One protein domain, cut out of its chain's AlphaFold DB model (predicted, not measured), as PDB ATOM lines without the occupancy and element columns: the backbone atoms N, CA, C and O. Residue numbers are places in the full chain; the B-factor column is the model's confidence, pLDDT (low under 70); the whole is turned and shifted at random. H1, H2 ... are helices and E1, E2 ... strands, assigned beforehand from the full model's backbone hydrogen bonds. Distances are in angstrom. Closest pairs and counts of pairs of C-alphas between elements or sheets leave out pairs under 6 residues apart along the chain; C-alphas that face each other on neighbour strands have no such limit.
ATOM      1  N   ASP A  96      43.951  18.114   0.995       74.81
ATOM      2  CA  ASP A  96      44.208  17.179   2.113       74.81
ATOM      3  C   ASP A  96      43.194  16.011   2.179       74.81
ATOM      4  O   ASP A  96      42.585  15.705   3.204       74.81
ATOM      5  N   LEU A  97      42.961  15.344   1.037       82.19
ATOM      6  CA  LEU A  97      42.103  14.145   0.958       82.19
ATOM      7  C   LEU A  97      42.710  12.953   1.727       82.19
ATOM      8  O   LEU A  97      41.973  12.135   2.277       82.19
ATOM      9  N   GLU A  98      44.039  12.840   1.732       83.94
ATOM     10  CA  GLU A  98      44.773  11.793   2.456       83.94
ATOM     11  C   GLU A  98      44.677  11.986   3.968       83.94
ATOM     12  O   GLU A  98      44.402  11.017   4.676       83.94
ATOM     13  N   ASP A  99      44.778  13.229   4.444       84.94
ATOM     14  CA  ASP A  99      44.606  13.558   5.860       84.94
ATOM     15  C   ASP A  99      43.157  13.335   6.305       84.94
ATOM     16  O   ASP A  99      42.927  12.728   7.347       84.94
ATOM     17  N   LEU A 100      42.170  13.700   5.473       85.00
ATOM     18  CA  LEU A 100      40.763  13.368   5.729       85.00
ATOM     19  C   LEU A 100      40.546  11.853   5.841       85.00
ATOM     20  O   LEU A 100      39.847  11.381   6.735       85.00
ATOM     21  N   ALA A 101      41.129  11.077   4.924       89.31
ATOM     22  CA  ALA A 101      41.042   9.621   4.964       89.31
ATOM     23  C   ALA A 101      41.730   9.045   6.208       89.31
ATOM     24  O   ALA A 101      41.200   8.116   6.810       89.31
ATOM     25  N   HIS A 102      42.875   9.603   6.606       88.69
ATOM     26  CA  HIS A 102      43.587   9.200   7.814       88.69
ATOM     27  C   HIS A 102      42.775   9.492   9.080       88.69
ATOM     28  O   HIS A 102      42.637   8.618   9.932       88.69
ATOM     29  N   ALA A 103      42.191  10.685   9.176       86.56
ATOM     30  CA  ALA A 103      41.389  11.093  10.322       86.56
ATOM     31  C   ALA A 103      40.097  10.269  10.437       86.56
ATOM     32  O   ALA A 103      39.707   9.865  11.526       86.56
ATOM     33  N   ILE A 104      39.449   9.929   9.317       90.00
ATOM     34  CA  ILE A 104      38.299   9.015   9.357       90.00
ATOM     35  C   ILE A 104      38.745   7.598   9.755       90.00
ATOM     36  O   ILE A 104      38.070   6.950  10.554       90.00
ATOM     37  N   LEU A 105      39.888   7.116   9.251       91.38
ATOM     38  CA  LEU A 105      40.427   5.786   9.567       91.38
ATOM     39  C   LEU A 105      40.653   5.578  11.068       91.38
ATOM     40  O   LEU A 105      40.389   4.486  11.580       91.38
ATOM     41  N   THR A 106      41.166   6.588  11.776       90.12
ATOM     42  CA  THR A 106      41.435   6.484  13.219       90.12
ATOM     43  C   THR A 106      40.161   6.287  14.027       90.12
ATOM     44  O   THR A 106      40.206   5.601  15.051       90.12
ATOM     45  N   GLU A 107      39.040   6.800  13.518       90.88
ATOM     46  CA  GLU A 107      37.736   6.800  14.176       90.88
ATOM     47  C   GLU A 107      36.813   5.653  13.737       90.88
ATOM     48  O   GLU A 107      35.789   5.410  14.383       90.88
ATOM     49  N   LEU A 108      37.163   4.913  12.675       91.69
ATOM     50  CA  LEU A 108      36.370   3.770  12.218       91.69
ATOM     51  C   LEU A 108      36.152   2.738  13.340       91.69
ATOM     52  O   LEU A 108      37.040   2.504  14.168       91.69
ATOM     53  N   PRO A 109      34.994   2.055  13.347       91.69
ATOM     54  CA  PRO A 109      34.786   0.922  14.233       91.69
ATOM     55  C   PRO A 109      35.767  -0.205  13.878       91.69
ATOM     56  O   PRO A 109      35.941  -0.544  12.706       91.69
ATOM     57  N   GLU A 110      36.397  -0.788  14.895       92.81
ATOM     58  CA  GLU A 110      37.202  -2.002  14.751       92.81
ATOM     59  C   GLU A 110      36.285  -3.218  14.826       92.81
ATOM     60  O   GLU A 110      35.606  -3.409  15.837       92.81
ATOM     61  N   LEU A 111      36.253  -4.024  13.765       91.31
ATOM     62  CA  LEU A 111      35.393  -5.203  13.665       91.31
ATOM     63  C   LEU A 111      36.190  -6.395  13.121       91.31
ATOM     64  O   LEU A 111      36.972  -6.254  12.181       91.31
ATOM     65  N   ASP A 112      35.953  -7.577  13.694       87.44
ATOM     66  CA  ASP A 112      36.525  -8.841  13.210       87.44
ATOM     67  C   ASP A 112      35.801  -9.333  11.944       87.44
ATOM     68  O   ASP A 112      36.386 -10.018  11.098       87.44
ATOM     69  N   SER A 113      34.512  -9.006  11.820       85.31
ATOM     70  CA  SER A 113      33.656  -9.387  10.703       85.31
ATOM     71  C   SER A 113      32.642  -8.284  10.380       85.31
ATOM     72  O   SER A 113      32.120  -7.635  11.285       85.31
ATOM     73  N   PRO A 114      32.254  -8.109   9.105       83.50
ATOM     74  CA  PRO A 114      31.181  -7.186   8.738       83.50
ATOM     75  C   PRO A 114      29.800  -7.578   9.295       83.50
ATOM     76  O   PRO A 114      28.882  -6.768   9.279       83.50
ATOM     77  N   GLU A 115      29.616  -8.802   9.791       85.19
ATOM     78  CA  GLU A 115      28.372  -9.191  10.476       85.19
ATOM     79  C   GLU A 115      28.252  -8.579  11.883       85.19
ATOM     80  O   GLU A 115      27.150  -8.531  12.424       85.19
ATOM     81  N   ASP A 116      29.356  -8.079  12.448       86.56
ATOM     82  CA  ASP A 116      29.404  -7.485  13.790       86.56
ATOM     83  C   ASP A 116      28.950  -6.020  13.811       86.56
ATOM     84  O   ASP A 116      28.895  -5.393  14.871       86.56
ATOM     85  N   PHE A 117      28.618  -5.457  12.645       88.69
ATOM     86  CA  PHE A 117      27.986  -4.152  12.594       88.69
ATOM     87  C   PHE A 117      26.679  -4.161  13.386       88.69
ATOM     88  O   PHE A 117      25.905  -5.113  13.380       88.69
ATOM     89  N   GLU A 118      26.393  -3.043  14.035       86.94
ATOM     90  CA  GLU A 118      25.072  -2.800  14.587       86.94
ATOM     91  C   GLU A 118      24.101  -2.390  13.472       86.94
ATOM     92  O   GLU A 118      24.499  -1.685  12.537       86.94
ATOM     93  N   SER A 119      22.837  -2.814  13.552       85.50
ATOM     94  CA  SER A 119      21.812  -2.428  12.578       85.50
ATOM     95  C   SER A 119      21.544  -0.922  12.608       85.50
ATOM     96  O   SER A 119      21.628  -0.282  13.661       85.50
ATOM     97  N   PHE A 120      21.145  -0.339  11.476       83.06
ATOM     98  CA  PHE A 120      20.720   1.066  11.474       83.06
ATOM     99  C   PHE A 120      19.504   1.311  12.366       83.06
ATOM    100  O   PHE A 120      19.389   2.384  12.955       83.06
ATOM    101  N   HIS A 121      18.606   0.332  12.487       82.88
ATOM    102  CA  HIS A 121      17.452   0.458  13.367       82.88
ATOM    103  C   HIS A 121      17.871   0.608  14.832       82.88
ATOM    104  O   HIS A 121      17.365   1.509  15.499       82.88
ATOM    105  N   SER A 122      18.806  -0.218  15.302       83.88
ATOM    106  CA  SER A 122      19.332  -0.155  16.667       83.88
ATOM    107  C   SER A 122      20.052   1.167  16.914       83.88
ATOM    108  O   SER A 122      19.759   1.827  17.903       83.88
ATOM    109  N   ILE A 123      20.879   1.619  15.962       84.56
ATOM    110  CA  ILE A 123      21.574   2.913  16.059       84.56
ATOM    111  C   ILE A 123      20.565   4.069  16.159       84.56
ATOM    112  O   ILE A 123      20.659   4.888  17.057       84.56
ATOM    113  N   VAL A 124      19.580   4.145  15.259       78.56
ATOM    114  CA  VAL A 124      18.620   5.270  15.212       78.56
ATOM    115  C   VAL A 124      17.616   5.236  16.368       78.56
ATOM    116  O   VAL A 124      17.072   6.273  16.741       78.56
ATOM    117  N   SER A 125      17.332   4.053  16.912       78.44
ATOM    118  CA  SER A 125      16.397   3.882  18.032       78.44
ATOM    119  C   SER A 125      17.082   3.972  19.395       78.44
ATOM    120  O   SER A 125      16.418   3.760  20.410       78.44
ATOM    121  N   ASP A 126      18.388   4.232  19.422       78.50
ATOM    122  CA  ASP A 126      19.149   4.377  20.650       78.50
ATOM    123  C   ASP A 126      18.790   5.708  21.325       78.50
ATOM    124  O   ASP A 126      19.196   6.779  20.881       78.50
ATOM    125  N   ASP A 127      18.001   5.629  22.402       63.97
ATOM    126  CA  ASP A 127      17.581   6.786  23.203       63.97
ATOM    127  C   ASP A 127      18.775   7.518  23.859       63.97
ATOM    128  O   ASP A 127      18.605   8.647  24.330       63.97
ATOM    129  N   ASP A 128      19.961   6.891  23.913       64.12
ATOM    130  CA  ASP A 128      21.188   7.506  24.432       64.12
ATOM    131  C   ASP A 128      21.914   8.376  23.385       64.12
ATOM    132  O   ASP A 128      22.785   9.156  23.772       64.12
ATOM    133  N   LEU A 129      21.562   8.296  22.092       62.72
ATOM    134  CA  LEU A 129      22.050   9.239  21.080       62.72
ATOM    135  C   LEU A 129      21.184  10.500  21.107       62.72
ATOM    136  O   LEU A 129      20.034  10.508  20.658       62.72
ATOM    137  N   SER A 130      21.734  11.588  21.634       59.31
ATOM    138  CA  SER A 130      21.110  12.901  21.499       59.31
ATOM    139  C   SER A 130      21.239  13.414  20.058       59.31
ATOM    140  O   SER A 130      22.108  12.975  19.307       59.31
ATOM    141  N   GLU A 131      20.395  14.375  19.656       54.84
ATOM    142  CA  GLU A 131      20.524  15.044  18.343       54.84
ATOM    143  C   GLU A 131      21.916  15.689  18.138       54.84
ATOM    144  O   GLU A 131      22.302  15.930  16.997       54.84
ATOM    145  N   ASP A 132      22.676  15.915  19.217       56.31
ATOM    146  CA  ASP A 132      24.028  16.478  19.195       56.31
ATOM    147  C   ASP A 132      25.148  15.407  19.109       56.31
ATOM    148  O   ASP A 132      26.311  15.758  18.907       56.31
ATOM    149  N   ASP A 133      24.838  14.104  19.187       75.69
ATOM    150  CA  ASP A 133      25.824  13.002  19.123       75.69
ATOM    151  C   ASP A 133      26.117  12.541  17.679       75.69
ATOM    152  O   ASP A 133      26.236  11.347  17.376       75.69
ATOM    153  N   SER A 134      26.258  13.500  16.758       79.44
ATOM    154  CA  SER A 134      26.503  13.249  15.328       79.44
ATOM    155  C   SER A 134      27.784  12.445  15.066       79.44
ATOM    156  O   SER A 134      27.819  11.634  14.141       79.44
ATOM    157  N   TYR A 135      28.803  12.591  15.921       85.12
ATOM    158  CA  TYR A 135      30.026  11.780  15.888       85.12
ATOM    159  C   TYR A 135      29.755  10.293  16.155       85.12
ATOM    160  O   TYR A 135      30.165   9.440  15.368       85.12
ATOM    161  N   GLU A 136      29.062   9.957  17.249       87.25
ATOM    162  CA  GLU A 136      28.792   8.554  17.602       87.25
ATOM    163  C   GLU A 136      27.879   7.904  16.558       87.25
ATOM    164  O   GLU A 136      28.083   6.744  16.183       87.25
ATOM    165  N   TYR A 137      26.933   8.672  16.006       88.25
ATOM    166  CA  TYR A 137      26.164   8.237  14.846       88.25
ATOM    167  C   TYR A 137      27.070   7.967  13.637       88.25
ATOM    168  O   TYR A 137      27.002   6.878  13.067       88.25
ATOM    169  N   ALA A 138      27.957   8.898  13.265       89.38
ATOM    170  CA  ALA A 138      28.885   8.735  12.144       89.38
ATOM    171  C   ALA A 138      29.804   7.526  12.306       89.38
ATOM    172  O   ALA A 138      29.968   6.754  11.360       89.38
ATOM    173  N   ARG A 139      30.323   7.301  13.512       90.81
ATOM    174  CA  ARG A 139      31.179   6.164  13.846       90.81
ATOM    175  C   ARG A 139      30.437   4.828  13.792       90.81
ATOM    176  O   ARG A 139      30.940   3.879  13.193       90.81
ATOM    177  N   ARG A 140      29.238   4.732  14.377       90.31
ATOM    178  CA  ARG A 140      28.442   3.486  14.386       90.31
ATOM    179  C   ARG A 140      27.868   3.174  13.007       90.31
ATOM    180  O   ARG A 140      27.961   2.038  12.540       90.31
ATOM    181  N   ALA A 141      27.307   4.172  12.325       89.12
ATOM    182  CA  ALA A 141      26.808   4.039  10.958       89.12
ATOM    183  C   ALA A 141      27.953   3.729   9.986       89.12
ATOM    184  O   ALA A 141      27.831   2.848   9.133       89.12
ATOM    185  N   SER A 142      29.064   4.450  10.130       92.44
ATOM    186  CA  SER A 142      30.265   4.387   9.302       92.44
ATOM    187  C   SER A 142      29.985   4.448   7.797       92.44
ATOM    188  O   SER A 142      30.570   3.727   6.986       92.44
ATOM    189  N   THR A 143      29.042   5.302   7.403       91.94
ATOM    190  CA  THR A 143      28.698   5.542   5.998       91.94
ATOM    191  C   THR A 143      29.251   6.878   5.527       91.94
ATOM    192  O   THR A 143      29.475   7.793   6.314       91.94
ATOM    193  N   ALA A 144      29.415   7.026   4.212       90.12
ATOM    194  CA  ALA A 144      29.831   8.302   3.627       90.12
ATOM    195  C   ALA A 144      28.866   9.455   3.944       90.12
ATOM    196  O   ALA A 144      29.305  10.593   4.027       90.12
ATOM    197  N   GLU A 145      27.571   9.173   4.096       88.19
ATOM    198  CA  GLU A 145      26.568  10.188   4.437       88.19
ATOM    199  C   GLU A 145      26.693  10.618   5.897       88.19
ATOM    200  O   GLU A 145      26.691  11.810   6.169       88.19
ATOM    201  N   ALA A 146      26.885   9.668   6.815       89.62
ATOM    202  CA  ALA A 146      27.025   9.980   8.231       89.62
ATOM    203  C   ALA A 146      28.331  10.742   8.529       89.62
ATOM    204  O   ALA A 146      28.314  11.728   9.257       89.62
ATOM    205  N   TRP A 147      29.446  10.357   7.895       88.81
ATOM    206  CA  TRP A 147      30.707  11.102   7.997       88.81
ATOM    207  C   TRP A 147      30.625  12.500   7.380       88.81
ATOM    208  O   TRP A 147      31.216  13.435   7.905       88.81
ATOM    209  N   ALA A 148      29.902  12.651   6.269       86.75
ATOM    210  CA  ALA A 148      29.716  13.952   5.640       86.75
ATOM    211  C   ALA A 148      28.903  14.914   6.512       86.75
ATOM    212  O   ALA A 148      29.254  16.085   6.595       86.75
ATOM    213  N   ASP A 149      27.856  14.404   7.163       85.38
ATOM    214  CA  ASP A 149      27.011  15.171   8.079       85.38
ATOM    215  C   ASP A 149      27.785  15.604   9.333       85.38
ATOM    216  O   ASP A 149      27.805  16.786   9.664       85.38
ATOM    217  N   TYR A 150      28.513  14.677   9.968       85.81
ATOM    218  CA  TYR A 150      29.328  14.982  11.147       85.81
ATOM    219  C   TYR A 150      30.430  16.017  10.868       85.81
ATOM    220  O   TYR A 150      30.642  16.925  11.667       85.81
ATOM    221  N   LEU A 151      31.122  15.890   9.733       82.69
ATOM    222  CA  LEU A 151      32.253  16.755   9.380       82.69
ATOM    223  C   LEU A 151      31.840  18.043   8.648       82.69
ATOM    224  O   LEU A 151      32.714  18.812   8.257       82.69
ATOM    225  N   ASP A 152      30.541  18.259   8.416       83.19
ATOM    226  CA  ASP A 152      30.000  19.359   7.601       83.19
ATOM    227  C   ASP A 152      30.695  19.484   6.222       83.19
ATOM    228  O   ASP A 152      31.085  20.561   5.763       83.19
ATOM    229  N   ILE A 153      30.881  18.346   5.536       82.94
ATOM    230  CA  ILE A 153      31.504  18.270   4.202       82.94
ATOM    231  C   ILE A 153      30.557  17.694   3.146       82.94
ATOM    232  O   ILE A 153      29.540  17.069   3.426       82.94
ATOM    233  N   ASP A 154      30.925  17.847   1.871       82.88
ATOM    234  CA  ASP A 154      30.171  17.229   0.779       82.88
ATOM    235  C   ASP A 154      30.258  15.690   0.829       82.88
ATOM    236  O   ASP A 154      31.345  15.109   0.915       82.88
ATOM    237  N   VAL A 155      29.115  15.011   0.671       84.81
ATOM    238  CA  VAL A 155      29.025  13.536   0.633       84.81
ATOM    239  C   VAL A 155      29.936  12.930  -0.437       84.81
ATOM    240  O   VAL A 155      30.495  11.848  -0.251       84.81
ATOM    241  N   SER A 156      30.130  13.608  -1.568       81.94
ATOM    242  CA  SER A 156      31.048  13.162  -2.622       81.94
ATOM    243  C   SER A 156      32.500  13.230  -2.160       81.94
ATOM    244  O   SER A 156      33.281  12.350  -2.528       81.94
ATOM    245  N   ARG A 157      32.863  14.223  -1.338       83.56
ATOM    246  CA  ARG A 157      34.199  14.332  -0.739       83.56
ATOM    247  C   ARG A 157      34.421  13.215   0.277       83.56
ATOM    248  O   ARG A 157      35.393  12.479   0.125       83.56
ATOM    249  N   ALA A 158      33.483  13.000   1.203       87.06
ATOM    250  CA  ALA A 158      33.537  11.892   2.163       87.06
ATOM    251  C   ALA A 158      33.625  10.527   1.460       87.06
ATOM    252  O   ALA A 158      34.487   9.705   1.764       87.06
ATOM    253  N   ARG A 159      32.794  10.296   0.433       86.75
ATOM    254  CA  ARG A 159      32.822   9.060  -0.366       86.75
ATOM    255  C   ARG A 159      34.153   8.871  -1.089       86.75
ATOM    256  O   ARG A 159      34.640   7.743  -1.161       86.75
ATOM    257  N   THR A 160      34.722   9.942  -1.637       83.56
ATOM    258  CA  THR A 160      36.040   9.905  -2.286       83.56
ATOM    259  C   THR A 160      37.121   9.553  -1.271       83.56
ATOM    260  O   THR A 160      37.893   8.636  -1.535       83.56
ATOM    261  N   ALA A 161      37.140  10.204  -0.107       88.69
ATOM    262  CA  ALA A 161      38.100   9.916   0.957       88.69
ATOM    263  C   ALA A 161      38.005   8.454   1.412       88.69
ATOM    264  O   ALA A 161      38.989   7.734   1.328       88.69
ATOM    265  N   LEU A 162      36.805   7.970   1.749       88.88
ATOM    266  CA  LEU A 162      36.563   6.586   2.172       88.88
ATOM    267  C   LEU A 162      36.916   5.545   1.095       88.88
ATOM    268  O   LEU A 162      37.424   4.471   1.401       88.88
ATOM    269  N   THR A 163      36.659   5.847  -0.182       86.62
ATOM    270  CA  THR A 163      37.015   4.935  -1.283       86.62
ATOM    271  C   THR A 163      38.527   4.826  -1.435       86.62
ATOM    272  O   THR A 163      39.040   3.721  -1.579       86.62
ATOM    273  N   ASN A 164      39.235   5.955  -1.392       84.12
ATOM    274  CA  ASN A 164      40.691   5.965  -1.482       84.12
ATOM    275  C   ASN A 164      41.346   5.410  -0.208       84.12
ATOM    276  O   ASN A 164      42.360   4.734  -0.299       84.12
ATOM    277  N   MET A 165      40.739   5.616   0.963       92.00
ATOM    278  CA  MET A 165      41.193   5.081   2.249       92.00
ATOM    279  C   MET A 165      41.379   3.561   2.194       92.00
ATOM    280  O   MET A 165      42.422   3.073   2.606       92.00
ATOM    281  N   VAL A 166      40.428   2.825   1.612       90.69
ATOM    282  CA  VAL A 166      40.526   1.362   1.429       90.69
ATOM    283  C   VAL A 166      41.672   0.967   0.482       90.69
ATOM    284  O   VAL A 166      42.211  -0.132   0.574       90.69
ATOM    285  N   GLU A 167      42.068   1.845  -0.443       87.12
ATOM    286  CA  GLU A 167      43.228   1.609  -1.315       87.12
ATOM    287  C   GLU A 167      44.561   1.970  -0.641       87.12
ATOM    288  O   GLU A 167      45.588   1.353  -0.934       87.12
ATOM    289  N   TRP A 168      44.561   2.976   0.235       89.94
ATOM    290  CA  TRP A 168      45.755   3.509   0.895       89.94
ATOM    291  C   TRP A 168      46.123   2.760   2.175       89.94
ATOM    292  O   TRP A 168      47.311   2.597   2.466       89.94
ATOM    293  N   TYR A 169      45.123   2.276   2.908       90.56
ATOM    294  CA  TYR A 169      45.271   1.678   4.227       90.56
ATOM    295  C   TYR A 169      44.822   0.211   4.201       90.56
ATOM    296  O   TYR A 169      43.657  -0.070   3.926       90.56
ATOM    297  N   PRO A 170      45.734  -0.749   4.444       89.69
ATOM    298  CA  PRO A 170      45.456  -2.178   4.285       89.69
ATOM    299  C   PRO A 170      44.535  -2.756   5.364       89.69
ATOM    300  O   PRO A 170      44.027  -3.860   5.198       89.69
ATOM    301  N   ASP A 171      44.377  -2.045   6.472       91.38
ATOM    302  CA  ASP A 171      43.517  -2.360   7.606       91.38
ATOM    303  C   ASP A 171      42.085  -1.831   7.424       91.38
ATOM    304  O   ASP A 171      41.194  -2.235   8.168       91.38
ATOM    305  N   ALA A 172      41.844  -0.977   6.424       92.69
ATOM    306  CA  ALA A 172      40.530  -0.435   6.111       92.69
ATOM    307  C   ALA A 172      39.763  -1.337   5.135       92.69
ATOM    308  O   ALA A 172      40.200  -1.585   4.010       92.69
ATOM    309  N   GLU A 173      38.561  -1.753   5.519       93.06
ATOM    310  CA  GLU A 173      37.665  -2.539   4.674       93.06
ATOM    311  C   GLU A 173      36.266  -1.914   4.607       93.06
ATOM    312  O   GLU A 173      35.916  -1.000   5.358       93.06
ATOM    313  N   TYR A 174      35.446  -2.394   3.666       92.12
ATOM    314  CA  TYR A 174      34.038  -2.025   3.595       92.12
ATOM    315  C   TYR A 174      33.151  -3.238   3.349       92.12
ATOM    316  O   TYR A 174      33.518  -4.177   2.641       92.12
ATOM    317  N   ALA A 175      31.926  -3.157   3.851       88.88
ATOM    318  CA  ALA A 175      30.867  -4.106   3.563       88.88
ATOM    319  C   ALA A 175      29.589  -3.387   3.136       88.88
ATOM    320  O   ALA A 175      29.349  -2.230   3.477       88.88
ATOM    321  N   ILE A 176      28.775  -4.082   2.348       84.81
ATOM    322  CA  ILE A 176      27.404  -3.672   2.045       84.81
ATOM    323  C   ILE A 176      26.532  -4.570   2.906       84.81
ATOM    324  O   ILE A 176      26.216  -5.696   2.521       84.81
ATOM    325  N   VAL A 177      26.282  -4.112   4.126       76.81
ATOM    326  CA  VAL A 177      25.586  -4.881   5.150       76.81
ATOM    327  C   VAL A 177      24.755  -3.940   6.005       76.81
ATOM    328  O   VAL A 177      25.225  -2.894   6.455       76.81
ATOM    329  N   ASP A 178      23.515  -4.338   6.231       76.88
ATOM    330  CA  ASP A 178      22.714  -3.855   7.342       76.88
ATOM    331  C   ASP A 178      22.178  -5.098   8.053       76.88
ATOM    332  O   ASP A 178      21.282  -5.765   7.526       76.88
ATOM    333  N   PRO A 179      22.809  -5.519   9.161       74.75
ATOM    334  CA  PRO A 179      22.335  -6.678   9.891       74.75
ATOM    335  C   PRO A 179      20.922  -6.392  10.391       74.75
ATOM    336  O   PRO A 179      20.657  -5.354  10.980       74.75
ATOM    337  N   VAL A 180      19.999  -7.311  10.129       73.31
ATOM    338  CA  VAL A 180      18.594  -7.134  10.495       73.31
ATOM    339  C   VAL A 180      18.404  -7.603  11.935       73.31
ATOM    340  O   VAL A 180      18.448  -8.801  12.215       73.31
ATOM    341  N   ASP A 181      18.190  -6.665  12.849       72.12
ATOM    342  CA  ASP A 181      17.838  -6.929  14.249       72.12
ATOM    343  C   ASP A 181      16.327  -7.156  14.436       72.12
ATOM    344  O   ASP A 181      15.914  -7.930  15.302       72.12
ATOM    345  N   ASP A 182      15.500  -6.555  13.577       68.44
ATOM    346  CA  ASP A 182      14.058  -6.794  13.492       68.44
ATOM    347  C   ASP A 182      13.608  -6.854  12.021       68.44
ATOM    348  O   ASP A 182      13.727  -5.887  11.269       68.44
ATOM    349  N   GLU A 183      13.043  -7.997  11.611       66.25
ATOM    350  CA  GLU A 183      12.586  -8.275  10.235       66.25
ATOM    351  C   GLU A 183      11.589  -7.234   9.687       66.25
ATOM    352  O   GLU A 183      11.373  -7.144   8.478       66.25
ATOM    353  N   ARG A 184      10.951  -6.439  10.555       68.88
ATOM    354  CA  ARG A 184      10.022  -5.370  10.154       68.88
ATOM    355  C   ARG A 184      10.728  -4.118   9.640       68.88
ATOM    356  O   ARG A 184      10.069  -3.299   8.998       68.88
ATOM    357  N   TYR A 185      12.018  -3.976   9.926       65.75
ATOM    358  CA  TYR A 185      12.838  -2.813   9.601       65.75
ATOM    359  C   TYR A 185      13.989  -3.173   8.666       65.75
ATOM    360  O   TYR A 185      15.004  -2.495   8.689       65.75
ATOM    361  N   GLU A 186      13.837  -4.205   7.829       57.28
ATOM    362  CA  GLU A 186      14.811  -4.518   6.781       57.28
ATOM    363  C   GLU A 186      15.003  -3.285   5.880       57.28
ATOM    364  O   GLU A 186      14.178  -2.979   5.008       57.28
ATOM    365  N   ILE A 187      16.077  -2.532   6.126       58.38
ATOM    366  CA  ILE A 187      16.464  -1.409   5.289       58.38
ATOM    367  C   ILE A 187      17.363  -1.995   4.215       58.38
ATOM    368  O   ILE A 187      18.459  -2.484   4.473       58.38
ATOM    369  N   ASN A 188      16.891  -1.965   2.974       53.00
ATOM    370  CA  ASN A 188      17.750  -2.295   1.850       53.00
ATOM    371  C   ASN A 188      18.732  -1.134   1.654       53.00
ATOM    372  O   ASN A 188      18.431  -0.175   0.938       53.00
ATOM    373  N   THR A 189      19.858  -1.179   2.363       58.09
ATOM    374  CA  THR A 189      20.923  -0.199   2.186       58.09
ATOM    375  C   THR A 189      21.928  -0.762   1.187       58.09
ATOM    376  O   THR A 189      22.699  -1.670   1.476       58.09
ATOM    377  N   ASP A 190      21.958  -0.177  -0.012       66.06
ATOM    378  CA  ASP A 190      23.089  -0.318  -0.943       66.06
ATOM    379  C   ASP A 190      24.324   0.477  -0.445       66.06
ATOM    380  O   ASP A 190      25.276   0.741  -1.190       66.06
ATOM    381  N   SER A 191      24.305   0.913   0.817       76.94
ATOM    382  CA  SER A 191      25.290   1.800   1.416       76.94
ATOM    383  C   SER A 191      26.489   1.005   1.913       76.94
ATOM    384  O   SER A 191      26.367   0.040   2.662       76.94
ATOM    385  N   ARG A 192      27.684   1.438   1.502       88.88
ATOM    386  CA  ARG A 192      28.941   0.896   2.023       88.88
ATOM    387  C   ARG A 192      29.166   1.410   3.439       88.88
ATOM    388  O   ARG A 192      29.157   2.628   3.641       88.88
ATOM    389  N   ARG A 193      29.414   0.485   4.360       91.75
ATOM    390  CA  ARG A 193      29.877   0.752   5.722       91.75
ATOM    391  C   ARG A 193      31.345   0.378   5.827       91.75
ATOM    392  O   ARG A 193      31.730  -0.682   5.335       91.75
ATOM    393  N   TYR A 194      32.147   1.254   6.417       93.25
ATOM    394  CA  TYR A 194      33.600   1.103   6.496       93.25
ATOM    395  C   TYR A 194      34.020   0.695   7.913       93.25
ATOM    396  O   TYR A 194      33.404   1.115   8.889       93.25
ATOM    397  N   TYR A 195      35.042  -0.138   8.046       93.75
ATOM    398  CA  TYR A 195      35.553  -0.591   9.342       93.75
ATOM    399  C   TYR A 195      37.055  -0.842   9.263       93.75
ATOM    400  O   TYR A 195      37.614  -0.970   8.169       93.75
ATOM    401  N   ARG A 196      37.699  -0.912  10.430       94.44
ATOM    402  CA  ARG A 196      39.093  -1.334  10.562       94.44
ATOM    403  C   ARG A 196      39.155  -2.797  11.000       94.44
ATOM    404  O   ARG A 196      38.413  -3.211  11.887       94.44
ATOM    405  N   THR A 197      40.043  -3.565  10.384       89.44
ATOM    406  CA  THR A 197      40.375  -4.937  10.792       89.44
ATOM    407  C   THR A 197      41.530  -4.921  11.794       89.44
ATOM    408  O   THR A 197      42.453  -4.115  11.663       89.44
TER     409      THR A 197
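What this domain is: This is residues 96 to 197 of the 198 residues of an uncharacterized protein of Halolamina sp. CBA1230 (UniProt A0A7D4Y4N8). A small hairpin of two strands, E1 and E2, has helices H1, H3 and H5 gathered over one side, with H4 between H3 and H5. The hairpin's long loop, residues 177 to 191, reaches to the end of the domain far from H1, and the short H2 lies toward that end next to H3. The 102 printed residues run H1 H2 H3 H4 H5 E1 E2, mostly helix, with an antiparallel sheet, order E1 - E2. The whole is compact, with a radius of gyration of the C-alphas of 13.2 A and spans of 40 by 29 by 21 A.

Where its parts are: E1 is residues 172 to 176, 14.1 A long, and E2 residues 192 to 196, 13.5 A, ending at C-alpha 196 (39.093, -1.334, 10.562). H5 is residues 155 to 168, 19.5 A, and H1 residues 97 to 107, 15.7 A, beginning at C-alpha 97 (42.103, 14.145, 0.958). H4 is residues 144 to 150, H3 residues 134 to 141 and H2 residues 120 to 124.

How they stand to each other: In the hairpin of E1 and E2, at 148 degrees, N 173 and O 195 are within hydrogen-bond range at 2.9 A. The closest C-alphas of H5 and E1, Val 166 and Ala 172, are 5.0 A apart. With residues 161 to 165 alone H5 touches H1, about perpendicular at 81 degrees, C-alphas of Ala 161 and Ala 101 closest at 5.0 A. H5 touches H4 at a steep tilt of 63 degrees, opposite ways, C-alphas of Arg 159 and Ala 144 closest at 5.0 A. H3 and H4 form a helical hairpin at a shallow tilt of 21 degrees, C-alphas of Ala 138 and Ala 146 closest at 4.5 A. H2 touches H3, C-alphas of Phe 120 and Ala 141 closest at 6.8 A, and is apart from E1 and E2. Every O i to N i+4 pair is within range in H2, H3 and H4, but 6 of 7 in H1 and 9 of 10 in H5.

The domain as a whole: The C-alphas farthest apart, Asp 96 and Arg 184, are 41.7 A apart. The printed part has no cut; the links H1 to H2 and E1 to E2 are long. Residues 127 to 132 and 182 to 190 have pLDDT under 70.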